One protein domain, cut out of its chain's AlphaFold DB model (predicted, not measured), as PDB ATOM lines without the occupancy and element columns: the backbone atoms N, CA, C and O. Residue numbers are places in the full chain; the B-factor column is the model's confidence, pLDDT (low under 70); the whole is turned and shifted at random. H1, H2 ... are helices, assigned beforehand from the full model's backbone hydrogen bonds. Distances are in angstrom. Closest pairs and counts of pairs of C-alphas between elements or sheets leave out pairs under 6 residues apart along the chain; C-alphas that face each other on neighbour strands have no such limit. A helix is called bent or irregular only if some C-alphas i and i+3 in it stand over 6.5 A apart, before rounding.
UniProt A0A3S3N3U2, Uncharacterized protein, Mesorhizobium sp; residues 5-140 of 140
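AT A GLANCE: This is residues 5 to 140 of the 140 residues of an uncharacterized protein of Mesorhizobium sp (UniProt A0A3S3N3U2). Two helical lobes lie end to end: H4, the longest helix, packs with H1 and the hairpin of H2 and H3 in one lobe, while the hairpin of H6 and H7 with H5 and H9 makes the other. The short H8 lies in the middle between the lobes, and H4 leads by a tight link into H5 of the second lobe. The printed part has 136 residues with nine named helices, H1 to H9 in chain order, and no named strand; the class is all helix. The whole is compact, with a radius of gyration of the C-alphas of 14.8 A and spans of 43 by 30 by 22 A.

IN THESE COORDINATES: H4, residues 58 to 75, is 25.1 A long and runs from C-alpha 58 at (19.605, -0.507, 78.171) to C-alpha 75 at (30.301, -18.419, 64.197). It is irregular, but only just: C-alphas 63 and 66 are 6.6 A apart. Before it come H1, residues 5 to 14, 14.5 A, beginning at C-alpha 5 (15.083, -8.701, 69.345); H2, residues 32 to 42, 15.4 A; and H3, residues 47 to 55. After it come H5, residues 78 to 87, 14.0 A; H6, residues 92 to 100; H7, residues 104 to 115, 16.6 A; H8, residues 124 to 127; and H9, residues 130 to 138.

HOW THE PARTS SIT: H4 and H1 only just touch, with 3 pairs of C-alphas within 8 A, closest at Ile 68 and Ala 10, 5.8 A; of H4, residues 64 to 72 alone take part. H1 is the hub, touching H2, H3, H4 and H8. It is about perpendicular to H2, at 80 degrees, with the C-alphas of Thr 12 and Ala 39 closest at 5.5 A. H2 and H3 form a hairpin at a shallow tilt of 1 degree, opposite ways; the closest C-alphas, Ala 40 and Gln 50, are 4.8 A apart. H8 touches H1, closest at the C-alphas of Trp 14 and Leu 124, 4.8 A. H8 and H7 are close but not clearly touching, with the C-alphas of Leu 125 and Arg 108 at 6.3 A. H6 and H7 form a hairpin at 16 degrees, closest at the C-alphas of Phe 95 and Ile 107, 5.7 A. H5 touches H7 about perpendicular, at 86 degrees, closest at the C-alphas of Val 85 and Ala 114, 6.5 A; of H7, residues 111 to 115 alone take part. H9 touches H6, closest at the C-alphas of Ile 137 and Phe 95, 6.8 A. Among the pairs apart are H3 and H6, and H1 and H7. In H1, H2, H3, H5, H6, H7 and H9 every O i to N i+4 pair is within hydrogen-bond range, in H4 12 of 14; H8 is too short for such a pair.

THE WHOLE: The C-alphas farthest apart, Glu 48 and Lys 93, are 43.4 A apart. The printed part has no cut. The link from H1 to H2, residues 15 to 31, is long, and residues 24 to 27 in it have pLDDT under 70; the mean of the printed part is 94.3.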
ATOM      1  N   ALA A   5      14.471 -10.019  69.209       93.00
ATOM      2  CA  ALA A   5      15.083  -8.701  69.345       93.00
ATOM      3  C   ALA A   5      16.621  -8.778  69.376       93.00
ATOM      4  O   ALA A   5      17.284  -7.928  68.781       93.00
ATOM      5  N   PHE A   6      17.192  -9.830  69.978       96.00
ATOM      6  CA  PHE A   6      18.624 -10.126  69.857       96.00
ATOM      7  C   PHE A   6      19.029 -10.345  68.396       96.00
ATOM      8  O   PHE A   6      20.027  -9.778  67.958       96.00
ATOM      9  N   ILE A   7      18.267 -11.138  67.633       95.88
ATOM     10  CA  ILE A   7      18.580 -11.428  66.224       95.88
ATOM     11  C   ILE A   7      18.582 -10.141  65.393       95.88
ATOM     12  O   ILE A   7      19.533  -9.908  64.644       95.88
ATOM     13  N   ASP A   8      17.559  -9.298  65.550       96.50
ATOM     14  CA  ASP A   8      17.446  -8.034  64.819       96.50
ATOM     15  C   ASP A   8      18.589  -7.074  65.179       96.50
ATOM     16  O   ASP A   8      19.228  -6.507  64.290       96.50
ATOM     17  N   LEU A   9      18.909  -6.932  66.472       97.12
ATOM     18  CA  LEU A   9      20.036  -6.110  66.919       97.12
ATOM     19  C   LEU A   9      21.364  -6.648  66.373       97.12
ATOM     20  O   LEU A   9      22.137  -5.888  65.785       97.12
ATOM     21  N   ALA A  10      21.618  -7.951  66.516       96.50
ATOM     22  CA  ALA A  10      22.829  -8.594  66.021       96.50
ATOM     23  C   ALA A  10      23.004  -8.338  64.522       96.50
ATOM     24  O   ALA A  10      24.075  -7.896  64.110       96.50
ATOM     25  N   TRP A  11      21.947  -8.544  63.725       95.69
ATOM     26  CA  TRP A  11      21.957  -8.283  62.285       95.69
ATOM     27  C   TRP A  11      22.419  -6.858  61.966       95.69
ATOM     28  O   TRP A  11      23.320  -6.670  61.151       95.69
ATOM     29  N   THR A  12      21.879  -5.841  62.648       97.69
ATOM     30  CA  THR A  12      22.299  -4.448  62.395       97.69
ATOM     31  C   THR A  12      23.783  -4.199  62.671       97.69
ATOM     32  O   THR A  12      24.396  -3.327  62.059       97.69
ATOM     33  N   ILE A  13      24.395  -4.976  63.560       96.69
ATOM     34  CA  ILE A  13      25.812  -4.845  63.884       96.69
ATOM     35  C   ILE A  13      26.667  -5.556  62.838       96.69
ATOM     36  O   ILE A  13      27.501  -4.915  62.205       96.69
ATOM     37  N   TRP A  14      26.481  -6.863  62.643       94.38
ATOM     38  CA  TRP A  14      27.408  -7.656  61.827       94.38
ATOM     39  C   TRP A  14      27.111  -7.614  60.322       94.38
ATOM     40  O   TRP A  14      28.013  -7.913  59.545       94.38
ATOM     41  N   HIS A  15      25.895  -7.233  59.912       94.12
ATOM     42  CA  HIS A  15      25.503  -7.106  58.501       94.12
ATOM     43  C   HIS A  15      25.402  -5.645  58.038       94.12
ATOM     44  O   HIS A  15      25.787  -5.329  56.915       94.12
ATOM     45  N   GLU A  16      24.893  -4.744  58.891       95.56
ATOM     46  CA  GLU A  16      24.663  -3.329  58.530       95.56
ATOM     47  C   GLU A  16      25.734  -2.357  59.052       95.56
ATOM     48  O   GLU A  16      25.659  -1.154  58.770       95.56
ATOM     49  N   GLY A  17      26.711  -2.850  59.819       95.56
ATOM     50  CA  GLY A  17      27.887  -2.080  60.230       95.56
ATOM     51  C   GLY A  17      27.692  -1.172  61.445       95.56
ATOM     52  O   GLY A  17      28.485  -0.250  61.657       95.56
ATOM     53  N   VAL A  18      26.656  -1.378  62.268       96.88
ATOM     54  CA  VAL A  18      26.488  -0.587  63.500       96.88
ATOM     55  C   VAL A  18      27.640  -0.874  64.464       96.88
ATOM     56  O   VAL A  18      27.845  -1.996  64.924       96.88
ATOM     57  N   ARG A  19      28.405   0.169  64.794       94.81
ATOM     58  CA  ARG A  19      29.558   0.071  65.694       94.81
ATOM     59  C   ARG A  19      29.103  -0.129  67.138       94.81
ATOM     60  O   ARG A  19      28.309   0.669  67.634       94.81
ATOM     61  N   ILE A  20      29.658  -1.130  67.822       94.56
ATOM     62  CA  ILE A  20      29.448  -1.346  69.268       94.56
ATOM     63  C   ILE A  20      30.422  -0.507  70.104       94.56
ATOM     64  O   ILE A  20      30.038   0.103  71.099       94.56
ATOM     65  N   TYR A  21      31.695  -0.496  69.716       92.56
ATOM     66  CA  TYR A  21      32.779   0.088  70.503       92.56
ATOM     67  C   TYR A  21      33.228   1.418  69.908       92.56
ATOM     68  O   TYR A  21      33.164   1.615  68.693       92.56
ATOM     69  N   ASP A  22      33.672   2.319  70.774       84.38
ATOM     70  CA  ASP A  22      34.338   3.557  70.387       84.38
ATOM     71  C   ASP A  22      35.746   3.244  69.848       84.38
ATOM     72  O   ASP A  22      36.394   2.277  70.262       84.38
ATOM     73  N   ASP A  23      36.217   4.069  68.920       70.81
ATOM     74  CA  ASP A  23      37.564   3.988  68.364       70.81
ATOM     75  C   ASP A  23      38.597   4.724  69.241       70.81
ATOM     76  O   ASP A  23      39.789   4.433  69.146       70.81
ATOM     77  N   SER A  24      38.142   5.612  70.132       66.56
ATOM     78  CA  SER A  24      38.963   6.502  70.969       66.56
ATOM     79  C   SER A  24      39.571   5.815  72.200       66.56
ATOM     80  O   SER A  24      40.631   6.221  72.673       66.56
ATOM     81  N   PHE A  25      38.922   4.766  72.724       62.97
ATOM     82  CA  PHE A  25      39.381   4.009  73.894       62.97
ATOM     83  C   PHE A  25      39.258   2.500  73.648       62.97
ATOM     84  O   PHE A  25      38.165   2.020  73.331       62.97
ATOM     85  N   PRO A  26      40.335   1.709  73.821       64.44
ATOM     86  CA  PRO A  26      40.297   0.282  73.532       64.44
ATOM     87  C   PRO A  26      39.317  -0.444  74.461       64.44
ATOM     88  O   PRO A  26      39.601  -0.677  75.632       64.44
ATOM     89  N   GLY A  27      38.162  -0.825  73.910       67.81
ATOM     90  CA  GLY A  27      37.147  -1.613  74.613       67.81
ATOM     91  C   GLY A  27      36.003  -0.810  75.228       67.81
ATOM     92  O   GLY A  27      35.102  -1.428  75.787       67.81
ATOM     93  N   HIS A  28      35.984   0.521  75.103       84.69
ATOM     94  CA  HIS A  28      34.852   1.300  75.599       84.69
ATOM     95  C   HIS A  28      33.637   1.113  74.684       84.69
ATOM     96  O   HIS A  28      33.695   1.379  73.482       84.69
ATOM     97  N   VAL A  29      32.535   0.628  75.251       90.81
ATOM     98  CA  VAL A  29      31.258   0.498  74.545       90.81
ATOM     99  C   VAL A  29      30.703   1.901  74.282       90.81
ATOM    100  O   VAL A  29      30.771   2.780  75.140       90.81
ATOM    101  N   ARG A  30      30.164   2.140  73.084       93.50
ATOM    102  CA  ARG A  30      29.459   3.391  72.769       93.50
ATOM    103  C   ARG A  30      28.242   3.556  73.685       93.50
ATOM    104  O   ARG A  30      27.757   2.605  74.285       93.50
ATOM    105  N   SER A  31      27.694   4.767  73.751       94.12
ATOM    106  CA  SER A  31      26.412   4.989  74.431       94.12
ATOM    107  C   SER A  31      25.359   3.992  73.937       94.12
ATOM    108  O   SER A  31      25.109   3.905  72.733       94.12
ATOM    109  N   ILE A  32      24.710   3.288  74.867       96.12
ATOM    110  CA  ILE A  32      23.663   2.304  74.561       96.12
ATOM    111  C   ILE A  32      22.511   2.941  73.779       96.12
ATOM    112  O   ILE A  32      21.995   2.354  72.830       96.12
ATOM    113  N   ASN A  33      22.170   4.193  74.100       95.75
ATOM    114  CA  ASN A  33      21.182   4.956  73.339       95.75
ATOM    115  C   ASN A  33      21.650   5.241  71.904       95.75
ATOM    116  O   ASN A  33      20.835   5.212  70.988       95.75
ATOM    117  N   GLY A  34      22.948   5.488  71.704       95.75
ATOM    118  CA  GLY A  34      23.532   5.668  70.373       95.75
ATOM    119  C   GLY A  34      23.491   4.383  69.548       95.75
ATOM    120  O   GLY A  34      23.040   4.410  68.409       95.75
ATOM    121  N   ILE A  35      23.871   3.248  70.145       96.88
ATOM    122  CA  ILE A  35      23.789   1.929  69.495       96.88
ATOM    123  C   ILE A  35      22.338   1.617  69.107       96.88
ATOM    124  O   ILE A  35      22.082   1.258  67.959       96.88
ATOM    125  N   ARG A  36      21.382   1.813  70.028       97.69
ATOM    126  CA  ARG A  36      19.947   1.624  69.754       97.69
ATOM    127  C   ARG A  36      19.479   2.504  68.598       97.69
ATOM    128  O   ARG A  36      18.823   2.004  67.690       97.69
ATOM    129  N   SER A  37      19.808   3.796  68.632       97.06
ATOM    130  CA  SER A  37      19.392   4.755  67.607       97.06
ATOM    131  C   SER A  37      19.926   4.378  66.224       97.06
ATOM    132  O   SER A  37      19.169   4.380  65.257       97.06
ATOM    133  N   ASP A  38      21.206   4.013  66.124       97.50
ATOM    134  CA  ASP A  38      21.815   3.606  64.855       97.50
ATOM    135  C   ASP A  38      21.174   2.314  64.324       97.50
ATOM    136  O   ASP A  38      20.799   2.241  63.153       97.50
ATOM    137  N   ALA A  39      20.988   1.312  65.192       97.75
ATOM    138  CA  ALA A  39      20.355   0.040  64.846       97.75
ATOM    139  C   ALA A  39      18.901   0.221  64.376       97.75
ATOM    140  O   ALA A  39      18.516  -0.279  63.316       97.75
ATOM    141  N   ALA A  40      18.105   1.001  65.110       97.06
ATOM    142  CA  ALA A  40      16.738   1.341  64.723       97.06
ATOM    143  C   ALA A  40      16.691   2.143  63.410       97.06
ATOM    144  O   ALA A  40      15.776   1.958  62.606       97.06
ATOM    145  N   GLY A  41      17.685   3.001  63.160       97.38
ATOM    146  CA  GLY A  41      17.840   3.725  61.898       97.38
ATOM    147  C   GLY A  41      18.090   2.793  60.709       97.38
ATOM    148  O   GLY A  41      17.437   2.931  59.669       97.38
ATOM    149  N   LYS A  42      18.967   1.791  60.871       96.94
ATOM    150  CA  LYS A  42      19.221   0.754  59.850       96.94
ATOM    151  C   LYS A  42      17.976  -0.076  59.528       96.94
ATOM    152  O   LYS A  42      17.795  -0.479  58.383       96.94
ATOM    153  N   GLN A  43      17.081  -0.256  60.499       96.44
ATOM    154  CA  GLN A  43      15.806  -0.966  60.337       96.44
ATOM    155  C   GLN A  43      14.621  -0.054  59.972       96.44
ATOM    156  O   GLN A  43      13.477  -0.482  60.056       96.44
ATOM    157  N   SER A  44      14.844   1.184  59.521       94.06
ATOM    158  CA  SER A  44      13.760   2.120  59.150       94.06
ATOM    159  C   SER A  44      12.820   1.633  58.038       94.06
ATOM    160  O   SER A  44      11.715   2.148  57.895       94.06
ATOM    161  N   HIS A  45      13.234   0.631  57.264       94.00
ATOM    162  CA  HIS A  45      12.414  -0.034  56.253       94.00
ATOM    163  C   HIS A  45      11.584  -1.209  56.816       94.00
ATOM    164  O   HIS A  45      10.721  -1.736  56.116       94.00
ATOM    165  N   ASN A  46      11.837  -1.630  58.059       95.81
ATOM    166  CA  ASN A  46      11.198  -2.755  58.734       95.81
ATOM    167  C   ASN A  46      10.673  -2.316  60.111       95.81
ATOM    168  O   ASN A  46      11.347  -2.444  61.136       95.81
ATOM    169  N   ASN A  47       9.433  -1.823  60.127       95.75
ATOM    170  CA  ASN A  47       8.793  -1.273  61.327       95.75
ATOM    171  C   ASN A  47       8.769  -2.257  62.506       95.75
ATOM    172  O   ASN A  47       8.873  -1.840  63.657       95.75
ATOM    173  N   GLU A  48       8.631  -3.560  62.253       96.69
ATOM    174  CA  GLU A  48       8.594  -4.549  63.331       96.69
ATOM    175  C   GLU A  48       9.957  -4.715  64.007       96.69
ATOM    176  O   GLU A  48      10.037  -4.668  65.235       96.69
ATOM    177  N   ALA A  49      11.025  -4.869  63.217       96.25
ATOM    178  CA  ALA A  49      12.387  -4.970  63.738       96.25
ATOM    179  C   ALA A  49      12.807  -3.670  64.430       96.25
ATOM    180  O   ALA A  49      13.346  -3.693  65.537       96.25
ATOM    181  N   GLN A  50      12.479  -2.525  63.826       97.06
ATOM    182  CA  GLN A  50      12.713  -1.217  64.423       97.06
ATOM    183  C   GLN A  50      12.024  -1.081  65.789       97.06
ATOM    184  O   GLN A  50      12.659  -0.653  66.752       97.06
ATOM    185  N   ASN A  51      10.753  -1.478  65.905       96.69
ATOM    186  CA  ASN A  51      10.021  -1.435  67.171       96.69
ATOM    187  C   ASN A  51      10.622  -2.377  68.219       96.69
ATOM    188  O   ASN A  51      10.761  -1.982  69.374       96.69
ATOM    189  N   ARG A  52      11.018  -3.598  67.833       97.19
ATOM    190  CA  ARG A  52      11.690  -4.534  68.747       97.19
ATOM    191  C   ARG A  52      12.995  -3.951  69.286       97.19
ATOM    192  O   ARG A  52      13.191  -3.965  70.495       97.19
ATOM    193  N   ILE A  53      13.826  -3.363  68.425       97.00
ATOM    194  CA  ILE A  53      15.076  -2.701  68.832       97.00
ATOM    195  C   ILE A  53      14.800  -1.501  69.746       97.00
ATOM    196  O   ILE A  53      15.458  -1.343  70.773       97.00
ATOM    197  N   ASN A  54      13.818  -0.663  69.403       96.56
ATOM    198  CA  ASN A  54      13.469   0.513  70.201       96.56
ATOM    199  C   ASN A  54      12.959   0.156  71.603       96.56
ATOM    200  O   ASN A  54      13.207   0.904  72.546       96.56
ATOM    201  N   ASN A  55      12.285  -0.986  71.736       96.62
ATOM    202  CA  ASN A  55      11.730  -1.456  73.001       96.62
ATOM    203  C   ASN A  55      12.751  -2.169  73.902       96.62
ATOM    204  O   ASN A  55      12.439  -2.401  75.068       96.62
ATOM    205  N   LEU A  56      13.953  -2.489  73.407       96.94
ATOM    206  CA  LEU A  56      15.013  -3.056  74.240       96.94
ATOM    207  C   LEU A  56      15.436  -2.060  75.320       96.94
ATOM    208  O   LEU A  56      15.839  -0.926  75.030       96.94
ATOM    209  N   SER A  57      15.435  -2.508  76.570       96.38
ATOM    210  CA  SER A  57      16.027  -1.777  77.686       96.38
ATOM    211  C   SER A  57      17.544  -1.637  77.514       96.38
ATOM    212  O   SER A  57      18.187  -2.392  76.782       96.38
ATOM    213  N   ASN A  58      18.146  -0.660  78.199       96.06
ATOM    214  CA  ASN A  58      19.605  -0.507  78.171       96.06
ATOM    215  C   ASN A  58      20.310  -1.780  78.666       96.06
ATOM    216  O   ASN A  58      21.263  -2.222  78.034       96.06
ATOM    217  N   ASN A  59      19.782  -2.403  79.724       96.38
ATOM    218  CA  ASN A  59      20.338  -3.626  80.301       96.38
ATOM    219  C   ASN A  59      20.299  -4.803  79.311       96.38
ATOM    220  O   ASN A  59      21.231  -5.598  79.269       96.38
ATOM    221  N   GLU A  60      19.238  -4.935  78.508       96.62
ATOM    222  CA  GLU A  60      19.174  -5.980  77.476       96.62
ATOM    223  C   GLU A  60      20.245  -5.773  76.404       96.62
ATOM    224  O   GLU A  60      20.962  -6.712  76.069       96.62
ATOM    225  N   ILE A  61      20.422  -4.539  75.919       96.25
ATOM    226  CA  ILE A  61      21.465  -4.230  74.930       96.25
ATOM    227  C   ILE A  61      22.861  -4.487  75.513       96.25
ATOM    228  O   ILE A  61      23.693  -5.106  74.852       96.25
ATOM    229  N   GLU A  62      23.110  -4.063  76.753       95.50
ATOM    230  CA  GLU A  62      24.368  -4.329  77.465       95.50
ATOM    231  C   GLU A  62      24.653  -5.831  77.581       95.50
ATOM    232  O   GLU A  62      25.776  -6.263  77.322       95.50
ATOM    233  N   ASN A  63      23.633  -6.639  77.879       95.50
ATOM    234  CA  ASN A  63      23.757  -8.094  77.943       95.50
ATOM    235  C   ASN A  63      23.967  -8.740  76.564       95.50
ATOM    236  O   ASN A  63      24.595  -9.799  76.471       95.50
ATOM    237  N   TYR A  64      23.446  -8.142  75.491       96.88
ATOM    238  CA  TYR A  64      23.568  -8.663  74.127       96.88
ATOM    239  C   TYR A  64      24.907  -8.351  73.478       96.88
ATOM    240  O   TYR A  64      25.408  -9.182  72.726       96.88
ATOM    241  N   ILE A  65      25.532  -7.220  73.796       95.25
ATOM    242  CA  ILE A  65      26.833  -6.832  73.237       95.25
ATOM    243  C   ILE A  65      27.895  -7.946  73.296       95.25
ATOM    244  O   ILE A  65      28.407  -8.297  72.229       95.25
ATOM    245  N   PRO A  66      28.230  -8.537  74.462       94.19
ATOM    246  CA  PRO A  66      29.251  -9.582  74.511       94.19
ATOM    247  C   PRO A  66      28.839 -10.819  73.705       94.19
ATOM    248  O   PRO A  66      29.658 -11.369  72.980       94.19
ATOM    249  N   GLN A  67      27.556 -11.194  73.729       95.75
ATOM    250  CA  GLN A  67      27.039 -12.335  72.964       95.75
ATOM    251  C   GLN A  67      27.155 -12.118  71.447       95.75
ATOM    252  O   GLN A  67      27.486 -13.043  70.710       95.75
ATOM    253  N   ILE A  68      26.905 -10.895  70.972       96.00
ATOM    254  CA  ILE A  68      27.037 -10.529  69.557       96.00
ATOM    255  C   ILE A  68      28.511 -10.543  69.147       96.00
ATOM    256  O   ILE A  68      28.852 -11.110  68.108       96.00
ATOM    257  N   THR A  69      29.398  -9.963  69.963       95.31
ATOM    258  CA  THR A  69      30.846 -10.009  69.719       95.31
ATOM    259  C   THR A  69      31.351 -11.458  69.664       95.31
ATOM    260  O   THR A  69      32.038 -11.821  68.708       95.31
ATOM    261  N   ASP A  70      30.947 -12.310  70.607       94.50
ATOM    262  CA  ASP A  70      31.307 -13.731  70.623       94.50
ATOM    263  C   ASP A  70      30.761 -14.470  69.398       94.50
ATOM    264  O   ASP A  70      31.471 -15.270  68.781       94.50
ATOM    265  N   GLN A  71      29.521 -14.181  68.988       94.50
ATOM    266  CA  GLN A  71      28.921 -14.757  67.786       94.50
ATOM    267  C   GLN A  71      29.732 -14.403  66.532       94.50
ATOM    268  O   GLN A  71      29.997 -15.283  65.707       94.50
ATOM    269  N   ILE A  72      30.150 -13.144  66.389       95.38
ATOM    270  CA  ILE A  72      31.000 -12.688  65.283       95.38
ATOM    271  C   ILE A  72      32.335 -13.445  65.285       95.38
ATOM    272  O   ILE A  72      32.739 -13.982  64.253       95.38
ATOM    273  N   MET A  73      32.991 -13.538  66.444       92.94
ATOM    274  CA  MET A  73      34.299 -14.187  66.575       92.94
ATOM    275  C   MET A  73      34.247 -15.697  66.304       92.94
ATOM    276  O   MET A  73      35.152 -16.236  65.670       92.94
ATOM    277  N   SER A  74      33.196 -16.382  66.763       90.06
ATOM    278  CA  SER A  74      33.125 -17.851  66.754       90.06
ATOM    279  C   SER A  74      32.340 -18.449  65.584       90.06
ATOM    280  O   SER A  74      32.717 -19.500  65.071       90.06
ATOM    281  N   THR A  75      31.255 -17.807  65.145       84.44
ATOM    282  CA  THR A  75      30.301 -18.419  64.197       84.44
ATOM    283  C   THR A  75      30.265 -17.757  62.825       84.44
ATOM    284  O   THR A  75      29.843 -18.387  61.860       84.44
ATOM    285  N   ARG A  76      30.743 -16.512  62.698       88.62
ATOM    286  CA  ARG A  76      30.728 -15.761  61.428       88.62
ATOM    287  C   ARG A  76      31.993 -15.932  60.594       88.62
ATOM    288  O   ARG A  76      32.272 -15.112  59.732       88.62
ATOM    289  N   GLN A  77      32.774 -16.979  60.873       91.31
ATOM    290  CA  GLN A  77      34.022 -17.290  60.167       91.31
ATOM    291  C   GLN A  77      34.991 -16.099  60.075       91.31
ATOM    292  O   GLN A  77      35.826 -16.042  59.173       91.31
ATOM    293  N   LEU A  78      34.914 -15.152  61.017       94.94
ATOM    294  CA  LEU A  78      35.681 -13.915  60.957       94.94
ATOM    295  C   LEU A  78      37.182 -14.191  60.830       94.94
ATOM    296  O   LEU A  78      37.834 -13.583  59.992       94.94
ATOM    297  N   GLY A  79      37.724 -15.141  61.599       94.19
ATOM    298  CA  GLY A  79      39.136 -15.516  61.491       94.19
ATOM    299  C   GLY A  79      39.520 -16.003  60.087       94.19
ATOM    300  O   GLY A  79      40.579 -15.640  59.581       94.19
ATOM    301  N   VAL A  80      38.640 -16.756  59.418       94.62
ATOM    302  CA  VAL A  80      38.858 -17.236  58.042       94.62
ATOM    303  C   VAL A  80      38.829 -16.069  57.061       94.62
ATOM    304  O   VAL A  80      39.761 -15.916  56.273       94.62
ATOM    305  N   HIS A  81      37.804 -15.214  57.129       95.88
ATOM    306  CA  HIS A  81      37.683 -14.045  56.256       95.88
ATOM    307  C   HIS A  81      38.836 -13.060  56.454       95.88
ATOM    308  O   HIS A  81      39.388 -12.551  55.479       95.88
ATOM    309  N   PHE A  82      39.231 -12.818  57.702       97.06
ATOM    310  CA  PHE A  82      40.319 -11.911  58.043       97.06
ATOM    311  C   PHE A  82      41.669 -12.446  57.560       97.06
ATOM    312  O   PHE A  82      42.416 -11.714  56.911       97.06
ATOM    313  N   ASN A  83      41.949 -13.734  57.777       96.56
ATOM    314  CA  ASN A  83      43.166 -14.370  57.278       96.56
ATOM    315  C   ASN A  83      43.220 -14.383  55.742       96.56
ATOM    316  O   ASN A  83      44.256 -14.095  55.146       96.56
ATOM    317  N   TRP A  84      42.088 -14.647  55.083       96.75
ATOM    318  CA  TRP A  84      41.993 -14.584  53.627       96.75
ATOM    319  C   TRP A  84      42.315 -13.175  53.104       96.75
ATOM    320  O   TRP A  84      43.129 -13.027  52.197       96.75
ATOM    321  N   VAL A  85      41.782 -12.119  53.728       97.94
ATOM    322  CA  VAL A  85      42.119 -10.731  53.356       97.94
ATOM    323  C   VAL A  85      43.596 -10.416  53.624       97.94
ATOM    324  O   VAL A  85      44.267  -9.764  52.823       97.94
ATOM    325  N   ALA A  86      44.143 -10.874  54.746       97.50
ATOM    326  CA  ALA A  86      45.539 -10.623  55.073       97.50
ATOM    327  C   ALA A  86      46.493 -11.285  54.064       97.50
ATOM    328  O   ALA A  86      47.422 -10.630  53.583       97.50
ATOM    329  N   LEU A  87      46.263 -12.560  53.740       96.44
ATOM    330  CA  LEU A  87      47.189 -13.378  52.957       96.44
ATOM    331  C   LEU A  87      46.876 -13.387  51.459       96.44
ATOM    332  O   LEU A  87      47.778 -13.154  50.658       96.44
ATOM    333  N   HIS A  88      45.624 -13.638  51.069       95.62
ATOM    334  CA  HIS A  88      45.240 -13.730  49.657       95.62
ATOM    335  C   HIS A  88      45.053 -12.358  49.008       95.62
ATOM    336  O   HIS A  88      45.591 -12.136  47.927       95.62
ATOM    337  N   GLU A  89      44.391 -11.413  49.678       96.31
ATOM    338  CA  GLU A  89      44.272 -10.023  49.187       96.31
ATOM    339  C   GLU A  89      45.532  -9.180  49.461       96.31
ATOM    340  O   GLU A  89      45.590  -7.984  49.149       96.31
ATOM    341  N   GLY A  90      46.554  -9.787  50.077       96.94
ATOM    342  CA  GLY A  90      47.852  -9.168  50.334       96.94
ATOM    343  C   GLY A  90      47.810  -7.987  51.307       96.94
ATOM    344  O   GLY A  90      48.695  -7.134  51.264       96.94
ATOM    345  N   LYS A  91      46.796  -7.895  52.181       98.25
ATOM    346  CA  LYS A  91      46.617  -6.754  53.103       98.25
ATOM    347  C   LYS A  91      47.365  -6.884  54.428       98.25
ATOM    348  O   LYS A  91      47.313  -5.959  55.234       98.25
ATOM    349  N   ARG A  92      48.102  -7.979  54.665       97.88
ATOM    350  CA  ARG A  92      48.834  -8.211  55.925       97.88
ATOM    351  C   ARG A  92      49.716  -7.025  56.325       97.88
ATOM    352  O   ARG A  92      49.661  -6.592  57.470       97.88
ATOM    353  N   LYS A  93      50.492  -6.469  55.386       97.75
ATOM    354  CA  LYS A  93      51.356  -5.312  55.673       97.75
ATOM    355  C   LYS A  93      50.544  -4.079  56.079       97.75
ATOM    356  O   LYS A  93      50.904  -3.435  57.054       97.75
ATOM    357  N   ASN A  94      49.439  -3.789  55.390       98.31
ATOM    358  CA  ASN A  94      48.548  -2.681  55.741       98.31
ATOM    359  C   ASN A  94      48.005  -2.827  57.165       98.31
ATOM    360  O   ASN A  94      48.029  -1.862  57.918       98.31
ATOM    361  N   PHE A  95      47.573  -4.030  57.560       98.12
ATOM    362  CA  PHE A  95      47.090  -4.266  58.921       98.12
ATOM    363  C   PHE A  95      48.177  -4.059  59.979       98.12
ATOM    364  O   PHE A  95      47.917  -3.397  60.981       98.12
ATOM    365  N   LEU A  96      49.390  -4.570  59.750       97.88
ATOM    366  CA  LEU A  96      50.518  -4.387  60.669       97.88
ATOM    367  C   LEU A  96      50.943  -2.915  60.771       97.88
ATOM    368  O   LEU A  96      51.134  -2.410  61.876       97.88
ATOM    369  N   ASP A  97      51.043  -2.215  59.637       98.00
ATOM    370  CA  ASP A  97      51.413  -0.797  59.594       98.00
ATOM    371  C   ASP A  97      50.339   0.068  60.286       98.00
ATOM    372  O   ASP A  97      50.669   0.959  61.072       98.00
ATOM    373  N   SER A  98      49.048  -0.203  60.066       96.88
ATOM    374  CA  SER A  98      47.963   0.493  60.770       96.88
ATOM    375  C   SER A  98      47.942   0.174  62.267       96.88
ATOM    376  O   SER A  98      47.770   1.090  63.068       96.88
ATOM    377  N   LEU A  99      48.178  -1.081  62.674       95.50
ATOM    378  CA  LEU A  99      48.250  -1.454  64.090       95.50
ATOM    379  C   LEU A  99      49.410  -0.748  64.805       95.50
ATOM    380  O   LEU A  99      49.218  -0.232  65.904       95.50
ATOM    381  N   ALA A 100      50.584  -0.665  64.172       96.19
ATOM    382  CA  ALA A 100      51.739   0.051  64.716       96.19
ATOM    383  C   ALA A 100      51.444   1.542  64.965       96.19
ATOM    384  O   ALA A 100      51.953   2.123  65.921       96.19
ATOM    385  N   ASN A 101      50.576   2.141  64.145       95.19
ATOM    386  CA  ASN A 101      50.120   3.524  64.287       95.19
ATOM    387  C   ASN A 101      48.848   3.674  65.142       95.19
ATOM    388  O   ASN A 101      48.333   4.781  65.274       95.19
ATOM    389  N   SER A 102      48.322   2.584  65.718       92.50
ATOM    390  CA  SER A 102      47.020   2.556  66.406       92.50
ATOM    391  C   SER A 102      45.849   3.072  65.549       92.50
ATOM    392  O   SER A 102      44.844   3.550  66.074       92.50
ATOM    393  N   ASP A 103      45.954   2.957  64.223       93.81
ATOM    394  CA  ASP A 103      44.944   3.409  63.267       93.81
ATOM    395  C   ASP A 103      43.906   2.306  63.000       93.81
ATOM    396  O   ASP A 103      43.878   1.632  61.964       93.81
ATOM    397  N   PHE A 104      43.030   2.098  63.985       93.25
ATOM    398  CA  PHE A 104      41.966   1.093  63.912       93.25
ATOM    399  C   PHE A 104      40.873   1.436  62.893       93.25
ATOM    400  O   PHE A 104      40.184   0.534  62.408       93.25
ATOM    401  N   ALA A 105      40.724   2.712  62.533       92.88
ATOM    402  CA  ALA A 105      39.833   3.126  61.457       92.88
ATOM    403  C   ALA A 105      40.338   2.586  60.109       92.88
ATOM    404  O   ALA A 105      39.568   1.969  59.368       92.88
ATOM    405  N   SER A 106      41.641   2.716  59.834       95.88
ATOM    406  CA  SER A 106      42.261   2.160  58.627       95.88
ATOM    407  C   SER A 106      42.252   0.632  58.583       95.88
ATOM    408  O   SER A 106      42.081   0.058  57.507       95.88
ATOM    409  N   ILE A 107      42.362  -0.054  59.729       96.31
ATOM    410  CA  ILE A 107      42.189  -1.519  59.788       96.31
ATOM    411  C   ILE A 107      40.788  -1.904  59.294       96.31
ATOM    412  O   ILE A 107      40.648  -2.768  58.424       96.31
ATOM    413  N   ARG A 108      39.749  -1.239  59.814       96.19
ATOM    414  CA  ARG A 108      38.360  -1.525  59.434       96.19
ATOM    415  C   ARG A 108      38.084  -1.207  57.974       96.19
ATOM    416  O   ARG A 108      37.518  -2.049  57.285       96.19
ATOM    417  N   SER A 109      38.522  -0.047  57.489       96.88
ATOM    418  CA  SER A 109      38.314   0.339  56.091       96.88
ATOM    419  C   SER A 109      39.069  -0.575  55.120       96.88
ATOM    420  O   SER A 109      38.515  -0.965  54.095       96.88
ATOM    421  N   THR A 110      40.295  -0.995  55.456       98.12
ATOM    422  CA  THR A 110      41.078  -1.944  54.645       98.12
ATOM    423  C   THR A 110      40.351  -3.276  54.500       98.12
ATOM    424  O   THR A 110      40.211  -3.782  53.385       98.12
ATOM    425  N   TYR A 111      39.859  -3.829  55.610       98.12
ATOM    426  CA  TYR A 111      39.102  -5.075  55.592       98.12
ATOM    427  C   TYR A 111      37.771  -4.927  54.844       98.12
ATOM    428  O   TYR A 111      37.491  -5.728  53.953       98.12
ATOM    429  N   TYR A 112      36.987  -3.884  55.149       97.56
ATOM    430  CA  TYR A 112      35.701  -3.617  54.498       97.56
ATOM    431  C   TYR A 112      35.859  -3.537  52.978       97.56
ATOM    432  O   TYR A 112      35.144  -4.206  52.241       97.56
ATOM    433  N   ASN A 113      36.844  -2.772  52.498       97.69
ATOM    434  CA  ASN A 113      37.078  -2.594  51.067       97.69
ATOM    435  C   ASN A 113      37.464  -3.909  50.377       97.69
ATOM    436  O   ASN A 113      36.984  -4.180  49.278       97.69
ATOM    437  N   ALA A 114      38.289  -4.740  51.023       97.62
ATOM    438  CA  ALA A 114      38.656  -6.054  50.496       97.62
ATOM    439  C   ALA A 114      37.458  -7.020  50.460       97.62
ATOM    440  O   ALA A 114      37.321  -7.804  49.526       97.62
ATOM    441  N   GLN A 115      36.559  -6.929  51.440       97.06
ATOM    442  CA  GLN A 115      35.357  -7.757  51.540       97.06
ATOM    443  C   GLN A 115      34.114  -7.117  50.914       97.06
ATOM    444  O   GLN A 115      33.041  -7.689  51.024       97.06
ATOM    445  N   ASN A 116      34.201  -5.972  50.228       95.50
ATOM    446  CA  ASN A 116      33.017  -5.221  49.776       95.50
ATOM    447  C   ASN A 116      32.068  -6.045  48.877       95.50
ATOM    448  O   ASN A 116      30.861  -5.804  48.837       95.50
ATOM    449  N   HIS A 117      32.618  -7.044  48.182       94.56
ATOM    450  CA  HIS A 117      31.887  -7.999  47.352       94.56
ATOM    451  C   HIS A 117      31.119  -9.072  48.152       94.56
ATOM    452  O   HIS A 117      30.243  -9.730  47.597       94.56
ATOM    453  N   ASN A 118      31.438  -9.259  49.433       94.94
ATOM    454  CA  ASN A 118      30.881 -10.266  50.325       94.94
ATOM    455  C   ASN A 118      30.038  -9.599  51.437       94.94
ATOM    456  O   ASN A 118      30.587  -9.168  52.460       94.94
ATOM    457  N   PRO A 119      28.706  -9.501  51.264       93.06
ATOM    458  CA  PRO A 119      27.831  -8.847  52.237       93.06
ATOM    459  C   PRO A 119      27.822  -9.544  53.605       93.06
ATOM    460  O   PRO A 119      27.636  -8.867  54.611       93.06
ATOM    461  N   ASP A 120      28.109 -10.847  53.661       91.25
ATOM    462  CA  ASP A 120      28.147 -11.608  54.914       91.25
ATOM    463  C   ASP A 120      29.413 -11.337  55.744       91.25
ATOM    464  O   ASP A 120      29.448 -11.642  56.937       91.25
ATOM    465  N   ALA A 121      30.460 -10.772  55.127       94.75
ATOM    466  CA  ALA A 121      31.759 -10.576  55.765       94.75
ATOM    467  C   ALA A 121      32.154  -9.108  55.951       94.75
ATOM    468  O   ALA A 121      32.870  -8.809  56.909       94.75
ATOM    469  N   ARG A 122      31.741  -8.198  55.055       96.50
ATOM    470  CA  ARG A 122      32.306  -6.836  54.959       96.50
ATOM    471  C   ARG A 122      32.163  -5.991  56.225       96.50
ATOM    472  O   ARG A 122      33.066  -5.217  56.529       96.50
ATOM    473  N   GLU A 123      31.089  -6.189  56.987       97.00
ATOM    474  CA  GLU A 123      30.794  -5.421  58.204       97.00
ATOM    475  C   GLU A 123      31.187  -6.133  59.509       97.00
ATOM    476  O   GLU A 123      31.008  -5.576  60.591       97.00
ATOM    477  N   LEU A 124      31.769  -7.340  59.465       96.62
ATOM    478  CA  LEU A 124      32.004  -8.134  60.684       96.62
ATOM    479  C   LEU A 124      32.866  -7.414  61.736       96.62
ATOM    480  O   LEU A 124      32.669  -7.603  62.936       96.62
ATOM    481  N   LEU A 125      33.789  -6.539  61.320       96.44
ATOM    482  CA  LEU A 125      34.622  -5.774  62.255       96.44
ATOM    483  C   LEU A 125      33.852  -4.683  63.019       96.44
ATOM    484  O   LEU A 125      34.380  -4.132  63.992       96.44
ATOM    485  N   ALA A 126      32.615  -4.362  62.625       95.25
ATOM    486  CA  ALA A 126      31.793  -3.357  63.289       95.25
ATOM    487  C   ALA A 126      31.431  -3.753  64.729       95.25
ATOM    488  O   ALA A 126      31.405  -2.893  65.616       95.25
ATOM    489  N   GLY A 127      31.265  -5.051  64.993       95.06
ATOM    490  CA  GLY A 127      30.996  -5.586  66.328       95.06
ATOM    491  C   GLY A 127      32.236  -5.821  67.193       95.06
ATOM    492  O   GLY A 127      32.116  -6.423  68.258       95.06
ATOM    493  N   LEU A 128      33.422  -5.377  66.757       94.94
ATOM    494  CA  LEU A 128      34.684  -5.606  67.460       94.94
ATOM    495  C   LEU A 128      35.283  -4.328  68.045       94.94
ATOM    496  O   LEU A 128      35.306  -3.256  67.419       94.94
ATOM    497  N   SER A 129      35.837  -4.484  69.243       94.44
ATOM    498  CA  SER A 129      36.691  -3.493  69.897       94.44
ATOM    499  C   SER A 129      38.093  -3.469  69.282       94.44
ATOM    500  O   SER A 129      38.520  -4.415  68.620       94.44
ATOM    501  N   ASN A 130      38.847  -2.403  69.547       93.50
ATOM    502  CA  ASN A 130      40.236  -2.282  69.091       93.50
ATOM    503  C   ASN A 130      41.144  -3.381  69.670       93.50
ATOM    504  O   ASN A 130      42.081  -3.813  69.006       93.50
ATOM    505  N   ARG A 131      40.835  -3.887  70.873       92.50
ATOM    506  CA  ARG A 131      41.566  -5.018  71.457       92.50
ATOM    507  C   ARG A 131      41.370  -6.296  70.640       92.50
ATOM    508  O   ARG A 131      42.357  -6.925  70.293       92.50
ATOM    509  N   HIS A 132      40.135  -6.617  70.257       93.88
ATOM    510  CA  HIS A 132      39.874  -7.772  69.391       93.88
ATOM    511  C   HIS A 132      40.590  -7.652  68.038       93.88
ATOM    512  O   HIS A 132      41.134  -8.632  67.544       93.88
ATOM    513  N   LEU A 133      40.631  -6.448  67.450       94.69
ATOM    514  CA  LEU A 133      41.372  -6.217  66.204       94.69
ATOM    515  C   LEU A 133      42.872  -6.447  66.369       94.69
ATOM    516  O   LEU A 133      43.486  -7.077  65.513       94.69
ATOM    517  N   LYS A 134      43.453  -5.956  67.467       94.75
ATOM    518  CA  LYS A 134      44.853  -6.214  67.798       94.75
ATOM    519  C   LYS A 134      45.111  -7.717  67.918       94.75
ATOM    520  O   LYS A 134      46.024  -8.212  67.273       94.75
ATOM    521  N   ASP A 135      44.279  -8.430  68.674       93.75
ATOM    522  CA  ASP A 135      44.439  -9.871  68.893       93.75
ATOM    523  C   ASP A 135      44.327 -10.670  67.575       93.75
ATOM    524  O   ASP A 135      45.082 -11.614  67.362       93.75
ATOM    525  N   LEU A 136      43.440 -10.265  66.654       94.81
ATOM    526  CA  LEU A 136      43.337 -10.864  65.316       94.81
ATOM    527  C   LEU A 136      44.587 -10.633  64.465       94.81
ATOM    528  O   LEU A 136      45.018 -11.543  63.762       94.81
ATOM    529  N   ILE A 137      45.151  -9.424  64.499       96.50
ATOM    530  CA  ILE A 137      46.332  -9.066  63.704       96.50
ATOM    531  C   ILE A 137      47.593  -9.722  64.266       96.50
ATOM    532  O   ILE A 137      48.413 -10.207  63.494       96.50
ATOM    533  N   ASP A 138      47.733  -9.783  65.591       94.81
ATOM    534  CA  ASP A 138      48.852 -10.464  66.253       94.81
ATOM    535  C   ASP A 138      48.855 -11.981  65.981       94.81
ATOM    536  O   ASP A 138      49.889 -12.633  66.123       94.81
ATOM    537  N   ALA A 139      47.710 -12.542  65.578       91.88
ATOM    538  CA  ALA A 139      47.555 -13.944  65.201       91.88
ATOM    539  C   ALA A 139      47.799 -14.239  63.699       91.88
ATOM    540  O   ALA A 139      47.663 -15.398  63.303       91.88
ATOM    541  N   LEU A 140      48.139 -13.233  62.871       88.44
ATOM    542  CA  LEU A 140      48.446 -13.373  61.429       88.44
ATOM    543  C   LEU A 140      49.889 -13.813  61.142       88.44
ATOM    544  O   LEU A 140      50.075 -14.722  60.305       88.44
TER     545      LEU A 140